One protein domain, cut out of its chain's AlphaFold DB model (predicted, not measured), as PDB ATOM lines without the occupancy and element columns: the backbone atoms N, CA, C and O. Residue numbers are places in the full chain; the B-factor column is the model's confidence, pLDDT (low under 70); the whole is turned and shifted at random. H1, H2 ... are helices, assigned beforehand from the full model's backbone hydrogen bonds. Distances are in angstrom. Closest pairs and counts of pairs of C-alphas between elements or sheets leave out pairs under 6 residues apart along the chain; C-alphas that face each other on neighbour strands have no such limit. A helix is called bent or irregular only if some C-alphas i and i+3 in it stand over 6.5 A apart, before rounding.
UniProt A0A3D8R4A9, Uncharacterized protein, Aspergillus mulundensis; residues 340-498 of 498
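This is residues 340 to 498 of the 498 residues of an uncharacterized protein of Aspergillus mulundensis (UniProt A0A3D8R4A9). What shape do these coordinates make? A long helical hairpin, H4 and H5 running side by side in opposite directions, forms the core, with H6 alongside H4 and the short H7 packed on H5 and H6. H1 packs on the first residues of H4, H2 meets the last part of H5, and H3 lies off that end of the hairpin, touching no helix. How is it made up, and how large is it? The printed part has 159 residues with seven named helices, H1 to H7 in order, and no named strand: all helix, with 90 residues in named elements. It is compact, with a radius of gyration of the C-alphas of 15.9 A and spans of 45 by 34 by 28 A.

Where do the first helices lie? H1 is residues 340 to 345, beginning at C-alpha 340 (108.278, 98.099, 127.287), H2 is residues 357 to 368, and H3 is residues 386 to 394. H2 is neither bent nor irregular, but only just: C-alphas 358 and 361 are 6.5 A apart. Where are the longer ones? H4, residues 403 to 423, is 30.2 A long, and H5, residues 429 to 452, is 34.6 A long, ending at C-alpha 452 (123.040, 91.670, 129.099). H6, residues 471 to 484, is 20.2 A long, and H7 is residues 492 to 495, ending at C-alpha 495 (132.226, 104.990, 132.625).

What does H1 touch? H1 touches residues 363 to 367 of H2 at a steep tilt of 57 degrees, opposite ways, closest at the C-alphas of Ala 340 and Ala 366, 5.2 A. It touches residues 403 to 406 of H4, closest at the C-alphas of Arg 345 and Val 406, 6.9 A. How do H4, H5 and H6 stand? H4 and H5 form a hairpin and touch at a shallow tilt of 3 degrees, opposite ways, closest at the C-alphas of Val 418 and Ala 432, 6.2 A. H4 touches H6 at a shallow tilt of 10 degrees, the same way, closest at the C-alphas of His 405 and Ala 471, 4.8 A. What else meets H5? H2 and H5 only just touch, with 3 pairs of C-alphas within 8 A, closest at Val 367 and Val 450, 6.3 A. H7 touches H5, closest at the C-alphas of Arg 444 and Val 494, 6.3 A, and only just touches H6 with 3 pairs of C-alphas within 8 A, closest at Arg 472 and Tyr 495, 6.4 A. What do the backbones show? Each O i to N i+4 pair is within hydrogen-bond range in H1, H3, H4, H5 and H6, against 5 of 8 in H2, while H7 is too short for such a pair.

How far does it reach? The two C-alphas farthest apart, those of Ala 394 and Pro 428, are 47.4 A apart, and the printed part has no cut. Which links are long? Those from H1 to H2, H2 to H3 and H5 to H6 are long, and H4 to H5 is tight. Where is confidence low? The mean pLDDT of the printed part is 82.5, and 19 residues are under 70, among them residues 354 to 357 and 485 to 493.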
ATOM      1  N   ALA A 340     107.436  98.052 126.101       90.12
ATOM      2  CA  ALA A 340     108.278  98.099 127.287       90.12
ATOM      3  C   ALA A 340     109.153  99.363 127.349       90.12
ATOM      4  O   ALA A 340     109.450  99.831 128.447       90.12
ATOM      5  N   ASP A 341     109.557  99.928 126.204       86.50
ATOM      6  CA  ASP A 341     110.376 101.144 126.160       86.50
ATOM      7  C   ASP A 341     109.568 102.346 126.664       86.50
ATOM      8  O   ASP A 341     110.050 103.123 127.494       86.50
ATOM      9  N   LEU A 342     108.292 102.425 126.269       86.81
ATOM     10  CA  LEU A 342     107.352 103.424 126.777       86.81
ATOM     11  C   LEU A 342     107.220 103.363 128.306       86.81
ATOM     12  O   LEU A 342     107.267 104.401 128.968       86.81
ATOM     13  N   PHE A 343     107.106 102.163 128.883       91.25
ATOM     14  CA  PHE A 343     107.080 101.991 130.340       91.25
ATOM     15  C   PHE A 343     108.418 102.357 131.000       91.25
ATOM     16  O   PHE A 343     108.442 103.067 132.001       91.25
ATOM     17  N   LEU A 344     109.553 101.913 130.456       89.81
ATOM     18  CA  LEU A 344     110.868 102.164 131.057       89.81
ATOM     19  C   LEU A 344     111.229 103.655 131.095       89.81
ATOM     20  O   LEU A 344     111.931 104.082 132.014       89.81
ATOM     21  N   ARG A 345     110.736 104.439 130.131       87.94
ATOM     22  CA  ARG A 345     110.959 105.889 130.027       87.94
ATOM     23  C   ARG A 345     109.940 106.735 130.788       87.94
ATOM     24  O   ARG A 345     110.183 107.925 130.983       87.94
ATOM     25  N   CYS A 346     108.808 106.171 131.208       86.38
ATOM     26  CA  CYS A 346     107.780 106.933 131.914       86.38
ATOM     27  C   CYS A 346     108.216 107.283 133.353       86.38
ATOM     28  O   CYS A 346     109.152 106.676 133.881       86.38
ATOM     29  N   PRO A 347     107.542 108.233 134.033       86.19
ATOM     30  CA  PRO A 347     107.887 108.619 135.401       86.19
ATOM     31  C   PRO A 347     107.933 107.454 136.394       86.19
ATOM     32  O   PRO A 347     108.746 107.506 137.308       86.19
ATOM     33  N   ASP A 348     107.125 106.407 136.191       85.62
ATOM     34  CA  ASP A 348     107.056 105.215 137.051       85.62
ATOM     35  C   ASP A 348     108.129 104.152 136.739       85.62
ATOM     36  O   ASP A 348     108.369 103.257 137.556       85.62
ATOM     37  N   GLY A 349     108.797 104.262 135.585       88.06
ATOM     38  CA  GLY A 349     109.835 103.353 135.096       88.06
ATOM     39  C   GLY A 349     111.218 103.618 135.698       88.06
ATOM     40  O   GLY A 349     111.383 103.750 136.913       88.06
ATOM     41  N   ILE A 350     112.253 103.687 134.856       88.38
ATOM     42  CA  ILE A 350     113.630 103.996 135.284       88.38
ATOM     43  C   ILE A 350     113.719 105.358 136.011       88.38
ATOM     44  O   ILE A 350     114.394 105.414 137.035       88.38
ATOM     45  N   PRO A 351     113.025 106.437 135.601       86.75
ATOM     46  CA  PRO A 351     113.040 107.718 136.325       86.75
ATOM     47  C   PRO A 351     112.578 107.669 137.800       86.75
ATOM     48  O   PRO A 351     113.111 108.404 138.646       86.75
ATOM     49  N   ALA A 352     111.621 106.800 138.153       82.38
ATOM     50  CA  ALA A 352     111.139 106.649 139.536       82.38
ATOM     51  C   ALA A 352     112.147 105.958 140.464       82.38
ATOM     52  O   ALA A 352     112.015 106.054 141.687       82.38
ATOM     53  N   TRP A 353     113.177 105.308 139.917       76.69
ATOM     54  CA  TRP A 353     114.238 104.663 140.687       76.69
ATOM     55  C   TRP A 353     114.861 105.627 141.735       76.69
ATOM     56  O   TRP A 353     115.009 106.820 141.458       76.69
ATOM     57  N   PRO A 354     115.232 105.182 142.958       65.56
ATOM     58  CA  PRO A 354     115.264 103.810 143.454       65.56
ATOM     59  C   PRO A 354     113.903 103.213 143.795       65.56
ATOM     60  O   PRO A 354     113.143 103.723 144.613       65.56
ATOM     61  N   HIS A 355     113.667 102.055 143.194       67.62
ATOM     62  CA  HIS A 355     112.539 101.177 143.452       67.62
ATOM     63  C   HIS A 355     112.819 100.328 144.698       67.62
ATOM     64  O   HIS A 355     113.937  99.848 144.880       67.62
ATOM     65  N   GLY A 356     111.827 100.116 145.569       67.81
ATOM     66  CA  GLY A 356     111.941  99.084 146.611       67.81
ATOM     67  C   GLY A 356     112.131  97.692 145.985       67.81
ATOM     68  O   GLY A 356     111.777  97.500 144.821       67.81
ATOM     69  N   ASN A 357     112.639  96.707 146.741       65.31
ATOM     70  CA  ASN A 357     112.948  95.353 146.231       65.31
ATOM     71  C   ASN A 357     111.814  94.731 145.386       65.31
ATOM     72  O   ASN A 357     112.076  94.067 144.388       65.31
ATOM     73  N   ASN A 358     110.549  95.004 145.727       72.69
ATOM     74  CA  ASN A 358     109.384  94.472 145.011       72.69
ATOM     75  C   ASN A 358     109.143  95.089 143.624       72.69
ATOM     76  O   ASN A 358     108.459  94.473 142.810       72.69
ATOM     77  N   LYS A 359     109.682  96.282 143.353       82.19
ATOM     78  CA  LYS A 359     109.532  97.010 142.085       82.19
ATOM     79  C   LYS A 359     110.677  96.715 141.102       82.19
ATOM     80  O   LYS A 359     110.465  96.782 139.898       82.19
ATOM     81  N   TRP A 360     111.844  96.281 141.592       84.38
ATOM     82  CA  TRP A 360     112.999  95.916 140.754       84.38
ATOM     83  C   TRP A 360     112.681  94.840 139.710       84.38
ATOM     84  O   TRP A 360     113.035  94.991 138.541       84.38
ATOM     85  N   LYS A 361     111.950  93.788 140.107       89.25
ATOM     86  CA  LYS A 361     111.553  92.707 139.189       89.25
ATOM     87  C   LYS A 361     110.777  93.216 137.966       89.25
ATOM     88  O   LYS A 361     110.911  92.646 136.894       89.25
ATOM     89  N   TRP A 362     110.026  94.313 138.100       92.19
ATOM     90  CA  TRP A 362     109.239  94.895 137.011       92.19
ATOM     91  C   TRP A 362     110.097  95.599 135.985       92.19
ATOM     92  O   TRP A 362     109.944  95.367 134.790       92.19
ATOM     93  N   THR A 363     111.043  96.405 136.458       89.12
ATOM     94  CA  THR A 363     112.052  97.007 135.589       89.12
ATOM     95  C   THR A 363     112.860  95.922 134.884       89.12
ATOM     96  O   THR A 363     113.080  96.022 133.684       89.12
ATOM     97  N   GLN A 364     113.245  94.860 135.599       89.25
ATOM     98  CA  GLN A 364     113.967  93.731 135.020       89.25
ATOM     99  C   GLN A 364     113.202  93.068 133.872       89.25
ATOM    100  O   GLN A 364     113.751  92.916 132.783       89.25
ATOM    101  N   GLU A 365     111.936  92.721 134.089       91.94
ATOM    102  CA  GLU A 365     111.106  92.069 133.073       91.94
ATOM    103  C   GLU A 365     110.833  92.972 131.863       91.94
ATOM    104  O   GLU A 365     110.882  92.516 130.719       91.94
ATOM    105  N   ALA A 366     110.611  94.269 132.093       91.94
ATOM    106  CA  ALA A 366     110.451  95.237 131.013       91.94
ATOM    107  C   ALA A 366     111.735  95.393 130.183       91.94
ATOM    108  O   ALA A 366     111.659  95.432 128.957       91.94
ATOM    109  N   VAL A 367     112.915  95.422 130.813       89.88
ATOM    110  CA  VAL A 367     114.196  95.458 130.083       89.88
ATOM    111  C   VAL A 367     114.386  94.186 129.250       89.88
ATOM    112  O   VAL A 367     114.718  94.288 128.070       89.88
ATOM    113  N   LEU A 368     114.079  93.010 129.810       88.19
ATOM    114  CA  LEU A 368     114.130  91.723 129.096       88.19
ATOM    115  C   LEU A 368     113.204  91.672 127.879       88.19
ATOM    116  O   LEU A 368     113.532  91.031 126.877       88.19
ATOM    117  N   SER A 369     112.084  92.386 127.951       88.56
ATOM    118  CA  SER A 369     111.061  92.448 126.906       88.56
ATOM    119  C   SER A 369     111.217  93.640 125.950       88.56
ATOM    120  O   SER A 369     110.397  93.809 125.045       88.56
ATOM    121  N   CYS A 370     112.242  94.482 126.126       84.50
ATOM    122  CA  CYS A 370     112.428  95.685 125.321       84.50
ATOM    123  C   CYS A 370     112.796  95.352 123.870       84.50
ATOM    124  O   CYS A 370     113.843  94.786 123.584       84.50
ATOM    125  N   ARG A 371     111.944  95.744 122.919       73.94
ATOM    126  CA  ARG A 371     112.174  95.487 121.485       73.94
ATOM    127  C   ARG A 371     113.019  96.561 120.801       73.94
ATOM    128  O   ARG A 371     113.620  96.292 119.768       73.94
ATOM    129  N   ARG A 372     113.050  97.776 121.357       72.38
ATOM    130  CA  ARG A 372     113.734  98.954 120.798       72.38
ATOM    131  C   ARG A 372     114.995  99.280 121.592       72.38
ATOM    132  O   ARG A 372     115.132 100.367 122.139       72.38
ATOM    133  N   ILE A 373     115.906  98.315 121.672       74.25
ATOM    134  CA  ILE A 373     117.181  98.506 122.376       74.25
ATOM    135  C   ILE A 373     117.995  99.628 121.719       74.25
ATOM    136  O   ILE A 373     118.495 100.516 122.410       74.25
ATOM    137  N   ASP A 374     118.068  99.584 120.388       76.19
ATOM    138  CA  ASP A 374     118.651 100.614 119.537       76.19
ATOM    139  C   ASP A 374     117.539 101.284 118.725       76.19
ATOM    140  O   ASP A 374     117.192 100.823 117.633       76.19
ATOM    141  N   PRO A 375     116.904 102.329 119.279       76.94
ATOM    142  CA  PRO A 375     115.889 103.081 118.557       76.94
ATOM    143  C   PRO A 375     116.471 103.667 117.263       76.94
ATOM    144  O   PRO A 375     117.568 104.219 117.248       76.94
ATOM    145  N   GLN A 376     115.726 103.544 116.163       78.94
ATOM    146  CA  GLN A 376     116.124 104.130 114.885       78.94
ATOM    147  C   GLN A 376     115.934 105.655 114.912       78.94
ATOM    148  O   GLN A 376     114.916 106.125 115.434       78.94
ATOM    149  N   PRO A 377     116.852 106.440 114.314       78.38
ATOM    150  CA  PRO A 377     116.628 107.863 114.083       78.38
ATOM    151  C   PRO A 377     115.303 108.085 113.342       78.38
ATOM    152  O   PRO A 377     115.037 107.448 112.325       78.38
ATOM    153  N   GLY A 378     114.448 108.958 113.875       74.25
ATOM    154  CA  GLY A 378     113.121 109.236 113.309       74.25
ATOM    155  C   GLY A 378     111.994 108.314 113.775       74.25
ATOM    156  O   GLY A 378     110.843 108.538 113.401       74.25
ATOM    157  N   ALA A 379     112.279 107.314 114.617       76.06
ATOM    158  CA  ALA A 379     111.229 106.513 115.231       76.06
ATOM    159  C   ALA A 379     110.310 107.399 116.101       76.06
ATOM    160  O   ALA A 379     110.811 108.227 116.865       76.06
ATOM    161  N   PRO A 380     108.974 107.226 116.037       71.56
ATOM    162  CA  PRO A 380     108.057 107.976 116.884       71.56
ATOM    163  C   PRO A 380     108.357 107.713 118.362       71.56
ATOM    164  O   PRO A 380     108.374 106.555 118.797       71.56
ATOM    165  N   VAL A 381     108.550 108.791 119.127       72.50
ATOM    166  CA  VAL A 381     108.731 108.750 120.581       72.50
ATOM    167  C   VAL A 381     107.472 109.313 121.250       72.50
ATOM    168  O   VAL A 381     107.107 110.463 120.989       72.50
ATOM    169  N   PRO A 382     106.777 108.539 122.100       64.50
ATOM    170  CA  PRO A 382     105.557 109.008 122.750       64.50
ATOM    171  C   PRO A 382     105.792 110.266 123.598       64.50
ATOM    172  O   PRO A 382     106.683 110.304 124.441       64.50
ATOM    173  N   GLY A 383     104.959 111.294 123.399       66.56
ATOM    174  CA  GLY A 383     105.054 112.569 124.121       66.56
ATOM    175  C   GLY A 383     106.062 113.571 123.549       66.56
ATOM    176  O   GLY A 383     106.164 114.677 124.072       66.56
ATOM    177  N   VAL A 384     106.765 113.226 122.466       75.31
ATOM    178  CA  VAL A 384     107.673 114.135 121.757       75.31
ATOM    179  C   VAL A 384     106.995 114.641 120.475       75.31
ATOM    180  O   VAL A 384     106.460 113.830 119.715       75.31
ATOM    181  N   PRO A 385     107.012 115.956 120.182       83.00
ATOM    182  CA  PRO A 385     106.488 116.485 118.925       83.00
ATOM    183  C   PRO A 385     107.170 115.849 117.708       83.00
ATOM    184  O   PRO A 385     108.397 115.766 117.655       83.00
ATOM    185  N   ALA A 386     106.391 115.478 116.687       84.38
ATOM    186  CA  ALA A 386     106.915 114.862 115.462       84.38
ATOM    187  C   ALA A 386     108.018 115.705 114.792       84.38
ATOM    188  O   ALA A 386     108.977 115.158 114.258       84.38
ATOM    189  N   ALA A 387     107.928 117.036 114.887       85.00
ATOM    190  CA  ALA A 387     108.950 117.951 114.385       85.00
ATOM    191  C   ALA A 387     110.307 117.787 115.094       85.00
ATOM    192  O   ALA A 387     111.344 117.820 114.440       85.00
ATOM    193  N   ALA A 388     110.313 117.567 116.414       80.62
ATOM    194  CA  ALA A 388     111.544 117.342 117.172       80.62
ATOM    195  C   ALA A 388     112.166 115.979 116.830       80.62
ATOM    196  O   ALA A 388     113.379 115.877 116.659       80.62
ATOM    197  N   VAL A 389     111.328 114.954 116.645       83.00
ATOM    198  CA  VAL A 389     111.766 113.630 116.177       83.00
ATOM    199  C   VAL A 389     112.391 113.719 114.782       83.00
ATOM    200  O   VAL A 389     113.462 113.163 114.558       83.00
ATOM    201  N   ALA A 390     111.768 114.459 113.860       83.06
ATOM    202  CA  ALA A 390     112.286 114.663 112.509       83.06
ATOM    203  C   ALA A 390     113.600 115.464 112.493       83.06
ATOM    204  O   ALA A 390     114.517 115.117 111.749       83.06
ATOM    205  N   ALA A 391     113.717 116.499 113.332       83.06
ATOM    206  CA  ALA A 391     114.939 117.292 113.453       83.06
ATOM    207  C   ALA A 391     116.121 116.451 113.965       83.06
ATOM    208  O   ALA A 391     117.197 116.486 113.371       83.06
ATOM    209  N   ALA A 392     115.905 115.640 115.006       79.75
ATOM    210  CA  ALA A 392     116.914 114.702 115.496       79.75
ATOM    211  C   ALA A 392     117.279 113.663 114.420       79.75
ATOM    212  O   ALA A 392     118.457 113.417 114.166       79.75
ATOM    213  N   ALA A 393     116.283 113.118 113.713       84.44
ATOM    214  CA  ALA A 393     116.507 112.144 112.647       84.44
ATOM    215  C   ALA A 393     117.395 112.688 111.520       84.44
ATOM    216  O   ALA A 393     118.306 111.993 111.071       84.44
ATOM    217  N   ALA A 394     117.173 113.937 111.097       83.50
ATOM    218  CA  ALA A 394     117.984 114.603 110.077       83.50
ATOM    219  C   ALA A 394     119.459 114.752 110.496       83.50
ATOM    220  O   ALA A 394     120.343 114.765 109.643       83.50
ATOM    221  N   ALA A 395     119.726 114.816 111.803       81.44
ATOM    222  CA  ALA A 395     121.067 114.847 112.376       81.44
ATOM    223  C   ALA A 395     121.645 113.447 112.682       81.44
ATOM    224  O   ALA A 395     122.726 113.349 113.263       81.44
ATOM    225  N   GLY A 396     120.944 112.359 112.332       81.50
ATOM    226  CA  GLY A 396     121.334 110.989 112.691       81.50
ATOM    227  C   GLY A 396     121.206 110.680 114.189       81.50
ATOM    228  O   GLY A 396     121.834 109.745 114.683       81.50
ATOM    229  N   GLN A 397     120.417 111.472 114.915       87.31
ATOM    230  CA  GLN A 397     120.233 111.409 116.363       87.31
ATOM    231  C   GLN A 397     118.905 110.742 116.732       87.31
ATOM    232  O   GLN A 397     117.951 110.708 115.947       87.31
ATOM    233  N   VAL A 398     118.827 110.240 117.964       83.81
ATOM    234  CA  VAL A 398     117.614 109.645 118.526       83.81
ATOM    235  C   VAL A 398     117.140 110.473 119.710       83.81
ATOM    236  O   VAL A 398     117.866 110.638 120.687       83.81
ATOM    237  N   VAL A 399     115.884 110.921 119.672       81.00
ATOM    238  CA  VAL A 399     115.279 111.603 120.820       81.00
ATOM    239  C   VAL A 399     115.190 110.669 122.031       81.00
ATOM    240  O   VAL A 399     114.612 109.585 121.960       81.00
ATOM    241  N   GLY A 400     115.767 111.104 123.147       78.62
ATOM    242  CA  GLY A 400     115.908 110.377 124.402       78.62
ATOM    243  C   GLY A 400     117.011 109.315 124.405       78.62
ATOM    244  O   GLY A 400     117.126 108.584 125.392       78.62
ATOM    245  N   GLY A 401     117.777 109.163 123.318       87.25
ATOM    246  CA  GLY A 401     118.838 108.160 123.179       87.25
ATOM    247  C   GLY A 401     118.397 106.711 123.458       87.25
ATOM    248  O   GLY A 401     117.219 106.354 123.416       87.25
ATOM    249  N   THR A 402     119.360 105.840 123.758       89.44
ATOM    250  CA  THR A 402     119.122 104.458 124.237       89.44
ATOM    251  C   THR A 402     118.698 104.422 125.712       89.44
ATOM    252  O   THR A 402     118.875 105.396 126.442       89.44
ATOM    253  N   LEU A 403     118.251 103.264 126.215       88.75
ATOM    254  CA  LEU A 403     117.981 103.071 127.653       88.75
ATOM    255  C   LEU A 403     119.188 103.390 128.556       88.75
ATOM    256  O   LEU A 403     119.005 103.753 129.717       88.75
ATOM    257  N   LEU A 404     120.422 103.306 128.040       90.81
ATOM    258  CA  LEU A 404     121.616 103.721 128.782       90.81
ATOM    259  C   LEU A 404     121.605 105.223 129.091       90.81
ATOM    260  O   LEU A 404     122.002 105.609 130.188       90.81
ATOM    261  N   HIS A 405     121.114 106.051 128.166       91.44
ATOM    262  CA  HIS A 405     120.955 107.491 128.382       91.44
ATOM    263  C   HIS A 405     119.938 107.746 129.497       91.44
ATOM    264  O   HIS A 405     120.244 108.441 130.461       91.44
ATOM    265  N   VAL A 406     118.795 107.054 129.450       90.00
ATOM    266  CA  VAL A 406     117.732 107.146 130.466       90.00
ATOM    267  C   VAL A 406     118.249 106.800 131.869       90.00
ATOM    268  O   VAL A 406     117.934 107.491 132.838       90.00
ATOM    269  N   VAL A 407     119.079 105.756 132.002       90.62
ATOM    270  CA  VAL A 407     119.698 105.395 133.293       90.62
ATOM    271  C   VAL A 407     120.654 106.489 133.783       90.62
ATOM    272  O   VAL A 407     120.666 106.805 134.976       90.62
ATOM    273  N   VAL A 408     121.452 107.076 132.885       90.62
ATOM    274  CA  VAL A 408     122.401 108.151 133.218       90.62
ATOM    275  C   VAL A 408     121.665 109.420 133.651       90.62
ATOM    276  O   VAL A 408     122.029 110.005 134.675       90.62
ATOM    277  N   ASP A 409     120.603 109.805 132.946       89.12
ATOM    278  CA  ASP A 409     119.777 110.968 133.284       89.12
ATOM    279  C   ASP A 409     119.033 110.782 134.608       89.12
ATOM    280  O   ASP A 409     119.046 111.667 135.470       89.12
ATOM    281  N   ALA A 410     118.454 109.599 134.841       89.44
ATOM    282  CA  ALA A 410     117.833 109.279 136.122       89.44
ATOM    283  C   ALA A 410     118.855 109.370 137.272       89.44
ATOM    284  O   ALA A 410     118.575 109.965 138.318       89.44
ATOM    285  N   LEU A 411     120.074 108.850 137.076       89.56
ATOM    286  CA  LEU A 411     121.175 108.989 138.035       89.56
ATOM    287  C   LEU A 411     121.541 110.451 138.282       89.56
ATOM    288  O   LEU A 411     121.693 110.833 139.445       89.56
ATOM    289  N   MET A 412     121.638 111.275 137.238       87.44
ATOM    290  CA  MET A 412     121.890 112.709 137.373       87.44
ATOM    291  C   MET A 412     120.835 113.371 138.263       87.44
ATOM    292  O   MET A 412     121.193 113.981 139.273       87.44
ATOM    293  N   GLY A 413     119.549 113.198 137.944       86.62
ATOM    294  CA  GLY A 413     118.452 113.807 138.696       86.62
ATOM    295  C   GLY A 413     118.488 113.445 140.184       86.62
ATOM    296  O   GLY A 413     118.382 114.319 141.050       86.62
ATOM    297  N   LYS A 414     118.736 112.171 140.516       88.69
ATOM    298  CA  LYS A 414     118.818 111.710 141.916       88.69
ATOM    299  C   LYS A 414     120.068 112.226 142.628       88.69
ATOM    300  O   LYS A 414     120.005 112.563 143.810       88.69
ATOM    301  N   LEU A 415     121.206 112.320 141.940       87.81
ATOM    302  CA  LEU A 415     122.427 112.890 142.517       87.81
ATOM    303  C   LEU A 415     122.274 114.384 142.811       87.81
ATOM    304  O   LEU A 415     122.700 114.821 143.882       87.81
ATOM    305  N   VAL A 416     121.625 115.136 141.917       86.75
ATOM    306  CA  VAL A 416     121.286 116.552 142.130       86.75
ATOM    307  C   VAL A 416     120.372 116.705 143.345       86.75
ATOM    308  O   VAL A 416     120.663 117.518 144.219       86.75
ATOM    309  N   GLN A 417     119.339 115.866 143.485       88.44
ATOM    310  CA  GLN A 417     118.466 115.870 144.669       88.44
ATOM    311  C   GLN A 417     119.233 115.586 145.971       88.44
ATOM    312  O   GLN A 417     119.021 116.255 146.983       88.44
ATOM    313  N   VAL A 418     120.155 114.615 145.966       88.31
ATOM    314  CA  VAL A 418     120.991 114.309 147.140       88.31
ATOM    315  C   VAL A 418     121.933 115.467 147.473       88.31
ATOM    316  O   VAL A 418     122.123 115.763 148.653       88.31
ATOM    317  N   ALA A 419     122.523 116.115 146.467       84.69
ATOM    318  CA  ALA A 419     123.374 117.287 146.661       84.69
ATOM    319  C   ALA A 419     122.573 118.474 147.216       84.69
ATOM    320  O   ALA A 419     122.985 119.060 148.212       84.69
ATOM    321  N   GLY A 420     121.393 118.755 146.656       85.94
ATOM    322  CA  GLY A 420     120.484 119.792 147.145       85.94
ATOM    323  C   GLY A 420     120.063 119.564 148.599       85.94
ATOM    324  O   GLY A 420     120.202 120.462 149.422       85.94
ATOM    325  N   ALA A 421     119.652 118.342 148.956       87.19
ATOM    326  CA  ALA A 421     119.287 117.999 150.334       87.19
ATOM    327  C   ALA A 421     120.470 118.092 151.315       87.19
ATOM    328  O   ALA A 421     120.279 118.425 152.484       87.19
ATOM    329  N   GLN A 422     121.690 117.786 150.864       86.88
ATOM    330  CA  GLN A 422     122.900 117.971 151.666       86.88
ATOM    331  C   GLN A 422     123.195 119.464 151.873       86.88
ATOM    332  O   GLN A 422     123.457 119.875 153.000       86.88
ATOM    333  N   ASN A 423     123.133 120.268 150.807       85.38
ATOM    334  CA  ASN A 423     123.412 121.707 150.846       85.38
ATOM    335  C   ASN A 423     122.375 122.469 151.684       85.38
ATOM    336  O   ASN A 423     122.728 123.405 152.389       85.38
ATOM    337  N   ALA A 424     121.119 122.022 151.669       88.31
ATOM    338  CA  ALA A 424     120.046 122.548 152.508       88.31
ATOM    339  C   ALA A 424     120.096 122.049 153.970       88.31
ATOM    340  O   ALA A 424     119.194 122.345 154.746       88.31
ATOM    341  N   GLY A 425     121.091 121.238 154.354       88.06
ATOM    342  CA  GLY A 425     121.223 120.705 155.716       88.06
ATOM    343  C   GLY A 425     120.200 119.626 156.105       88.06
ATOM    344  O   GLY A 425     120.221 119.148 157.235       88.06
ATOM    345  N   VAL A 426     119.340 119.183 155.180       93.00
ATOM    346  CA  VAL A 426     118.285 118.174 155.419       93.00
ATOM    347  C   VAL A 426     118.876 116.794 155.723       93.00
ATOM    348  O   VAL A 426     118.291 115.999 156.463       93.00
ATOM    349  N   ILE A 427     120.036 116.469 155.143       91.75
ATOM    350  CA  ILE A 427     120.747 115.214 155.410       91.75
ATOM    351  C   ILE A 427     122.225 115.451 155.747       91.75
ATOM    352  O   ILE A 427     122.893 116.234 155.074       91.75
ATOM    353  N   PRO A 428     122.791 114.715 156.726       90.31
ATOM    354  CA  PRO A 428     124.205 114.824 157.056       90.31
ATOM    355  C   PRO A 428     125.092 114.219 155.958       90.31
ATOM    356  O   PRO A 428     124.694 113.303 155.227       90.31
ATOM    357  N   VAL A 429     126.346 114.678 155.895       86.50
ATOM    358  CA  VAL A 429     127.335 114.301 154.866       86.50
ATOM    359  C   VAL A 429     127.512 112.783 154.739       86.50
ATOM    360  O   VAL A 429     127.578 112.254 153.626       86.50
ATOM    361  N   TRP A 430     127.553 112.051 155.857       87.06
ATOM    362  CA  TRP A 430     127.711 110.592 155.849       87.06
ATOM    363  C   TRP A 430     126.504 109.879 155.213       87.06
ATOM    364  O   TRP A 430     126.681 108.927 154.448       87.06
ATOM    365  N   LYS A 431     125.282 110.380 155.444       90.12
ATOM    366  CA  LYS A 431     124.041 109.835 154.874       90.12
ATOM    367  C   LYS A 431     123.947 110.151 153.384       90.12
ATOM    368  O   LYS A 431     123.614 109.266 152.599       90.12
ATOM    369  N   ALA A 432     124.341 111.360 152.977       85.94
ATOM    370  CA  ALA A 432     124.479 111.728 151.567       85.94
ATOM    371  C   ALA A 432     125.511 110.838 150.846       85.94
ATOM    372  O   ALA A 432     125.246 110.327 149.758       85.94
ATOM    373  N   ARG A 433     126.667 110.569 151.472       85.75
ATOM    374  CA  ARG A 433     127.692 109.651 150.940       85.75
ATOM    375  C   ARG A 433     127.162 108.225 150.778       85.75
ATOM    376  O   ARG A 433     127.425 107.608 149.746       85.75
ATOM    377  N   SER A 434     126.428 107.717 151.766       86.88
ATOM    378  CA  SER A 434     125.804 106.391 151.708       86.88
ATOM    379  C   SER A 434     124.773 106.297 150.574       86.88
ATOM    380  O   SER A 434     124.871 105.406 149.732       86.88
ATOM    381  N   ARG A 435     123.867 107.283 150.460       87.81
ATOM    382  CA  ARG A 435     122.872 107.359 149.373       87.81
ATOM    383  C   ARG A 435     123.520 107.400 147.990       87.81
ATOM    384  O   ARG A 435     123.131 106.623 147.127       87.81
ATOM    385  N   ARG A 436     124.557 108.225 147.791       86.88
ATOM    386  CA  ARG A 436     125.316 108.261 146.525       86.88
ATOM    387  C   ARG A 436     125.897 106.890 146.165       86.88
ATOM    388  O   ARG A 436     125.771 106.460 145.028       86.88
ATOM    389  N   ARG A 437     126.502 106.181 147.129       85.38
ATOM    390  CA  ARG A 437     127.048 104.826 146.906       85.38
ATOM    391  C   ARG A 437     125.971 103.820 146.498       85.38
ATOM    392  O   ARG A 437     126.227 103.018 145.604       85.38
ATOM    393  N   ALA A 438     124.801 103.868 147.134       85.81
ATOM    394  CA  ALA A 438     123.671 103.014 146.775       85.81
ATOM    395  C   ALA A 438     123.182 103.302 145.346       85.81
ATOM    396  O   ALA A 438     123.040 102.369 144.561       85.81
ATOM    397  N   LEU A 439     123.043 104.586 144.987       87.81
ATOM    398  CA  LEU A 439     122.661 105.001 143.635       87.81
ATOM    399  C   LEU A 439     123.667 104.513 142.581       87.81
ATOM    400  O   LEU A 439     123.264 103.969 141.561       87.81
ATOM    401  N   TYR A 440     124.977 104.616 142.833       86.88
ATOM    402  CA  TYR A 440     125.974 104.081 141.895       86.88
ATOM    403  C   TYR A 440     125.884 102.568 141.733       86.88
ATOM    404  O   TYR A 440     126.013 102.071 140.620       86.88
ATOM    405  N   ARG A 441     125.691 101.826 142.829       85.50
ATOM    406  CA  ARG A 441     125.573 100.364 142.767       85.50
ATOM    407  C   ARG A 441     124.384  99.955 141.898       85.50
ATOM    408  O   ARG A 441     124.560  99.178 140.972       85.50
ATOM    409  N   GLN A 442     123.223 100.543 142.150       85.56
ATOM    410  CA  GLN A 442     122.004 100.224 141.413       85.56
ATOM    411  C   GLN A 442     122.052 100.711 139.955       85.56
ATOM    412  O   GLN A 442     121.599 100.001 139.068       85.56
ATOM    413  N   ALA A 443     122.660 101.869 139.669       87.88
ATOM    414  CA  ALA A 443     122.876 102.307 138.289       87.88
ATOM    415  C   ALA A 443     123.783 101.332 137.518       87.88
ATOM    416  O   ALA A 443     123.523 101.039 136.356       87.88
ATOM    417  N   ARG A 444     124.819 100.776 138.166       88.69
ATOM    418  CA  ARG A 444     125.649  99.718 137.563       88.69
ATOM    419  C   ARG A 444     124.842  98.452 137.296       88.69
ATOM    420  O   ARG A 444     124.998  97.873 136.230       88.69
ATOM    421  N   GLU A 445     123.995  98.039 138.235       87.69
ATOM    422  CA  GLU A 445     123.095  96.891 138.059       87.69
ATOM    423  C   GLU A 445     122.128  97.116 136.888       87.69
ATOM    424  O   GLU A 445     121.986  96.228 136.054       87.69
ATOM    425  N   LEU A 446     121.544  98.314 136.756       88.31
ATOM    426  CA  LEU A 446     120.683  98.688 135.627       88.31
ATOM    427  C   LEU A 446     121.433  98.700 134.295       88.31
ATOM    428  O   LEU A 446     120.935  98.149 133.323       88.31
ATOM    429  N   ILE A 447     122.628  99.295 134.233       89.75
ATOM    430  CA  ILE A 447     123.438  99.310 133.006       89.75
ATOM    431  C   ILE A 447     123.806  97.885 132.598       89.75
ATOM    432  O   ILE A 447     123.683  97.534 131.429       89.75
ATOM    433  N   MET A 448     124.230  97.052 133.550       88.44
ATOM    434  CA  MET A 448     124.516  95.645 133.281       88.44
ATOM    435  C   MET A 448     123.274  94.929 132.764       88.44
ATOM    436  O   MET A 448     123.347  94.298 131.718       88.44
ATOM    437  N   LEU A 449     122.132  95.098 133.433       88.12
ATOM    438  CA  LEU A 449     120.857  94.526 133.017       88.12
ATOM    439  C   LEU A 449     120.457  94.973 131.603       88.12
ATOM    440  O   LEU A 449     120.063  94.140 130.803       88.12
ATOM    441  N   VAL A 450     120.601  96.253 131.266       88.81
ATOM    442  CA  VAL A 450     120.310  96.774 129.922       88.81
ATOM    443  C   VAL A 450     121.272  96.204 128.874       88.81
ATOM    444  O   VAL A 450     120.863  95.938 127.748       88.81
ATOM    445  N   LYS A 451     122.542  95.977 129.228       86.31
ATOM    446  CA  LYS A 451     123.539  95.405 128.310       86.31
ATOM    447  C   LYS A 451     123.366  93.906 128.086       86.31
ATOM    448  O   LYS A 451     123.579  93.448 126.967       86.31
ATOM    449  N   THR A 452     123.051  93.145 129.133       81.88
ATOM    450  CA  THR A 452     123.040  91.670 129.099       81.88
ATOM    451  C   THR A 452     121.647  91.072 129.012       81.88
ATOM    452  O   THR A 452     121.479  89.951 128.552       81.88
ATOM    453  N   GLY A 453     120.662  91.769 129.558       63.94
ATOM    454  CA  GLY A 453     119.338  91.253 129.850       63.94
ATOM    455  C   GLY A 453     118.313  91.719 128.844       63.94
ATOM    456  O   GLY A 453     117.231  92.090 129.265       63.94
ATOM    457  N   CYS A 454     118.629  91.727 127.553       68.06
ATOM    458  CA  CYS A 454     117.614  91.948 126.541       68.06
ATOM    459  C   CYS A 454     117.663  90.862 125.470       68.06
ATOM    460  O   CYS A 454     118.711  90.572 124.897       68.06
ATOM    461  N   ASN A 455     116.501  90.274 125.178       69.19
ATOM    462  CA  ASN A 455     116.376  89.194 124.198       69.19
ATOM    463  C   ASN A 455     116.654  89.654 122.754       69.19
ATOM    464  O   ASN A 455     116.789  88.822 121.860       69.19
ATOM    465  N   HIS A 456     116.736  90.967 122.522       71.62
ATOM    466  CA  HIS A 456     116.921  91.569 121.202       71.62
ATOM    467  C   HIS A 456     118.344  92.109 120.957       71.62
ATOM    468  O   HIS A 456     118.574  92.751 119.936       71.62
ATOM    469  N   GLY A 457     119.299  91.841 121.860       77.38
ATOM    470  CA  GLY A 457     120.707  92.235 121.718       77.38
ATOM    471  C   GLY A 457     121.196  93.195 122.805       77.38
ATOM    472  O   GLY A 457     120.644  93.251 123.900       77.38
ATOM    473  N   SER A 458     122.257  93.943 122.506       81.38
ATOM    474  CA  SER A 458     122.832  94.956 123.398       81.38
ATOM    475  C   SER A 458     122.751  96.331 122.738       81.38
ATOM    476  O   SER A 458     122.941  96.404 121.526       81.38
ATOM    477  N   PRO A 459     122.521  97.413 123.503       85.19
ATOM    478  CA  PRO A 459     122.467  98.754 122.936       85.19
ATOM    479  C   PRO A 459     123.821  99.176 122.385       85.19
ATOM    480  O   PRO A 459     124.862  98.994 123.027       85.19
ATOM    481  N   SER A 460     123.784  99.805 121.220       86.69
ATOM    482  CA  SER A 460     124.910 100.474 120.604       86.69
ATOM    483  C   SER A 460     125.389 101.625 121.483       86.69
ATOM    484  O   SER A 460     124.651 102.541 121.859       86.69
ATOM    485  N   LEU A 461     126.684 101.587 121.790       87.69
ATOM    486  CA  LEU A 461     127.375 102.635 122.540       87.69
ATOM    487  C   LEU A 461     127.634 103.886 121.685       87.69
ATOM    488  O   LEU A 461     127.986 104.932 122.225       87.69
ATOM    489  N   ALA A 462     127.465 103.774 120.363       88.81
ATOM    490  CA  ALA A 462     127.651 104.862 119.411       88.81
ATOM    491  C   ALA A 462     126.366 105.669 119.155       88.81
ATOM    492  O   ALA A 462     126.432 106.711 118.508       88.81
ATOM    493  N   THR A 463     125.210 105.206 119.641       88.44
ATOM    494  CA  THR A 463     123.938 105.921 119.476       88.44
ATOM    495  C   THR A 463     123.996 107.278 120.171       88.44
ATOM    496  O   THR A 463     124.385 107.364 121.340       88.44
ATOM    497  N   LEU A 464     123.590 108.319 119.445       90.25
ATOM    498  CA  LEU A 464     123.569 109.700 119.915       90.25
ATOM    499  C   LEU A 464     122.159 110.103 120.363       90.25
ATOM    500  O   LEU A 464     121.179 109.781 119.686       90.25
ATOM    501  N   ASP A 465     122.072 110.822 121.483       89.62
ATOM    502  CA  ASP A 465     120.859 111.522 121.916       89.62
ATOM    503  C   ASP A 465     120.536 112.725 121.001       89.62
ATOM    504  O   ASP A 465     121.308 113.083 120.105       89.62
ATOM    505  N   GLU A 466     119.419 113.404 121.260       86.94
ATOM    506  CA  GLU A 466     118.987 114.635 120.576       86.94
ATOM    507  C   GLU A 466     119.961 115.818 120.711       86.94
ATOM    508  O   GLU A 466     119.779 116.852 120.074       86.94
ATOM    509  N   ASN A 467     120.991 115.691 121.548       88.88
ATOM    510  CA  ASN A 467     122.031 116.693 121.741       88.88
ATOM    511  C   ASN A 467     123.366 116.261 121.111       88.88
ATOM    512  O   ASN A 467     124.391 116.903 121.349       88.88
ATOM    513  N   GLY A 468     123.381 115.166 120.345       88.56
ATOM    514  CA  GLY A 468     124.585 114.638 119.709       88.56
ATOM    515  C   GLY A 468     125.574 113.995 120.683       88.56
ATOM    516  O   GLY A 468     126.767 113.943 120.392       88.56
ATOM    517  N   ARG A 469     125.114 113.535 121.850       91.88
ATOM    518  CA  ARG A 469     125.942 112.920 122.895       91.88
ATOM    519  C   ARG A 469     125.707 111.420 122.943       91.88
ATOM    520  O   ARG A 469     124.572 110.966 122.911       91.88
ATOM    521  N   THR A 470     126.781 110.652 123.105       92.44
ATOM    522  CA  THR A 470     126.665 109.250 123.528       92.44
ATOM    523  C   THR A 470     126.278 109.173 125.010       92.44
ATOM    524  O   THR A 470     126.511 110.116 125.774       92.44
ATOM    525  N   ALA A 471     125.805 108.014 125.479       89.38
ATOM    526  CA  ALA A 471     125.508 107.805 126.904       89.38
ATOM    527  C   ALA A 471     126.750 108.042 127.781       89.38
ATOM    528  O   ALA A 471     126.664 108.517 128.918       89.38
ATOM    529  N   ARG A 472     127.936 107.747 127.232       90.19
ATOM    530  CA  ARG A 472     129.224 108.000 127.874       90.19
ATOM    531  C   ARG A 472     129.529 109.493 127.971       90.19
ATOM    532  O   ARG A 472     129.988 109.946 129.024       90.19
ATOM    533  N   ASP A 473     129.271 110.260 126.916       90.19
ATOM    534  CA  ASP A 473     129.472 111.714 126.912       90.19
ATOM    535  C   ASP A 473     128.463 112.429 127.810       90.19
ATOM    536  O   ASP A 473     128.836 113.337 128.556       90.19
ATOM    537  N   LEU A 474     127.219 111.952 127.847       88.38
ATOM    538  CA  LEU A 474     126.215 112.389 128.808       88.38
ATOM    539  C   LEU A 474     126.698 112.150 130.245       88.38
ATOM    540  O   LEU A 474     126.729 113.076 131.052       88.38
ATOM    541  N   ALA A 475     127.212 110.958 130.559       86.31
ATOM    542  CA  ALA A 475     127.777 110.681 131.879       86.31
ATOM    543  C   ALA A 475     128.978 111.593 132.216       86.31
ATOM    544  O   ALA A 475     129.168 111.963 133.378       86.31
ATOM    545  N   ARG A 476     129.812 111.978 131.234       85.88
ATOM    546  CA  ARG A 476     130.917 112.949 131.420       85.88
ATOM    547  C   ARG A 476     130.389 114.329 131.759       85.88
ATOM    548  O   ARG A 476     130.866 114.948 132.712       85.88
ATOM    549  N   HIS A 477     129.375 114.769 131.028       83.94
ATOM    550  CA  HIS A 477     128.694 116.023 131.291       83.94
ATOM    551  C   HIS A 477     128.121 116.056 132.718       83.94
ATOM    552  O   HIS A 477     128.396 116.992 133.468       83.94
ATOM    553  N   VAL A 478     127.446 114.985 133.151       78.62
ATOM    554  CA  VAL A 478     126.920 114.848 134.521       78.62
ATOM    555  C   VAL A 478     128.024 114.986 135.576       78.62
ATOM    556  O   VAL A 478     127.852 115.701 136.565       78.62
ATOM    557  N   GLN A 479     129.178 114.335 135.384       81.75
ATOM    558  CA  GLN A 479     130.304 114.468 136.317       81.75
ATOM    559  C   GLN A 479     130.823 115.905 136.390       81.75
ATOM    560  O   GLN A 479     131.124 116.375 137.491       81.75
ATOM    561  N   ALA A 480     130.949 116.587 135.250       81.94
ATOM    562  CA  ALA A 480     131.413 117.968 135.198       81.94
ATOM    563  C   ALA A 480     130.462 118.897 135.972       81.94
ATOM    564  O   ALA A 480     130.907 119.620 136.866       81.94
ATOM    565  N   VAL A 481     129.152 118.787 135.724       78.69
ATOM    566  CA  VAL A 481     128.110 119.578 136.403       78.69
ATOM    567  C   VAL A 481     128.126 119.346 137.917       78.69
ATOM    568  O   VAL A 481     128.144 120.293 138.704       78.69
ATOM    569  N   LEU A 482     128.188 118.088 138.359       74.50
ATOM    570  CA  LEU A 482     128.194 117.767 139.789       74.50
ATOM    571  C   LEU A 482     129.496 118.193 140.482       74.50
ATOM    572  O   LEU A 482     129.464 118.584 141.647       74.50
ATOM    573  N   SER A 483     130.629 118.150 139.775       75.62
ATOM    574  CA  SER A 483     131.929 118.577 140.311       75.62
ATOM    575  C   SER A 483     132.015 120.093 140.487       75.62
ATOM    576  O   SER A 483     132.631 120.546 141.449       75.62
ATOM    577  N   ALA A 484     131.353 120.867 139.622       70.56
ATOM    578  CA  ALA A 484     131.189 122.312 139.791       70.56
ATOM    579  C   ALA A 484     130.279 122.667 140.985       70.56
ATOM    580  O   ALA A 484     130.408 123.736 141.570       70.56
ATOM    581  N   SER A 485     129.400 121.743 141.386       63.66
ATOM    582  CA  SER A 485     128.381 121.942 142.425       63.66
ATOM    583  C   SER A 485     128.835 121.550 143.848       63.66
ATOM    584  O   SER A 485     128.017 121.533 144.768       63.66
ATOM    585  N   GLY A 486     130.116 121.204 144.055       62.62
ATOM    586  CA  GLY A 486     130.714 121.020 145.388       62.62
ATOM    587  C   GLY A 486     131.294 119.626 145.689       62.62
ATOM    588  O   GLY A 486     132.500 119.504 145.916       62.62
ATOM    589  N   PRO A 487     130.509 118.532 145.747       57.72
ATOM    590  CA  PRO A 487     131.065 117.221 146.065       57.72
ATOM    591  C   PRO A 487     131.772 116.604 144.849       57.72
ATOM    592  O   PRO A 487     131.148 116.369 143.818       57.72
ATOM    593  N   ARG A 488     133.054 116.229 144.994       62.16
ATOM    594  CA  ARG A 488     133.785 115.404 144.007       62.16
ATOM    595  C   ARG A 488     133.063 114.068 143.789       62.16
ATOM    596  O   ARG A 488     133.263 113.101 144.528       62.16
ATOM    597  N   VAL A 489     132.225 114.009 142.761       61.75
ATOM    598  CA  VAL A 489     131.543 112.800 142.302       61.75
ATOM    599  C   VAL A 489     132.463 112.075 141.323       61.75
ATOM    600  O   VAL A 489     132.866 112.621 140.303       61.75
ATOM    601  N   ARG A 490     132.839 110.831 141.643       65.75
ATOM    602  CA  ARG A 490     133.666 109.989 140.768       65.75
ATOM    603  C   ARG A 490     132.783 108.960 140.062       65.75
ATOM    604  O   ARG A 490     132.557 107.888 140.618       65.75
ATOM    605  N   LEU A 491     132.354 109.242 138.830       64.19
ATOM    606  CA  LEU A 491     131.580 108.313 137.982       64.19
ATOM    607  C   LEU A 491     132.435 107.238 137.272       64.19
ATOM    608  O   LEU A 491     131.914 106.482 136.463       64.19
ATOM    609  N   HIS A 492     133.724 107.105 137.620       65.50
ATOM    610  CA  HIS A 492     134.684 106.111 137.090       65.50
ATOM    611  C   HIS A 492     134.118 104.703 136.819       65.50
ATOM    612  O   HIS A 492     134.399 104.118 135.781       65.50
ATOM    613  N   THR A 493     133.296 104.164 137.720       61.81
ATOM    614  CA  THR A 493     132.716 102.819 137.579       61.81
ATOM    615  C   THR A 493     131.504 102.747 136.654       61.81
ATOM    616  O   THR A 493     131.216 101.670 136.149       61.81
ATOM    617  N   VAL A 494     130.810 103.861 136.419       70.56
ATOM    618  CA  VAL A 494     129.746 103.966 135.410       70.56
ATOM    619  C   VAL A 494     130.375 104.116 134.019       70.56
ATOM    620  O   VAL A 494     129.954 103.431 133.097       70.56
ATOM    621  N   TYR A 495     131.467 104.885 133.887       71.88
ATOM    622  CA  TYR A 495     132.226 104.990 132.625       71.88
ATOM    623  C   TYR A 495     132.852 103.693 132.152       71.88
ATOM    624  O   TYR A 495     133.058 103.524 130.965       71.88
ATOM    625  N   ALA A 496     133.247 102.812 133.067       67.94
ATOM    626  CA  ALA A 496     133.820 101.533 132.668       67.94
ATOM    627  C   ALA A 496     132.769 100.609 132.027       67.94
ATOM    628  O   ALA A 496     133.127  99.624 131.390       67.94
ATOM    629  N   LEU A 497     131.477 100.898 132.231       71.88
ATOM    630  CA  LEU A 497     130.367 100.092 131.732       71.88
ATOM    631  C   LEU A 497     129.708 100.673 130.470       71.88
ATOM    632  O   LEU A 497     129.062  99.901 129.757       71.88
ATOM    633  N   LEU A 498     129.875 101.974 130.208       79.00
ATOM    634  CA  LEU A 498     129.383 102.719 129.039       79.00
ATOM    635  C   LEU A 498     130.523 102.970 128.052       79.00
ATOM    636  O   LEU A 498     130.333 102.665 126.861       79.00
TER     637      LEU A 498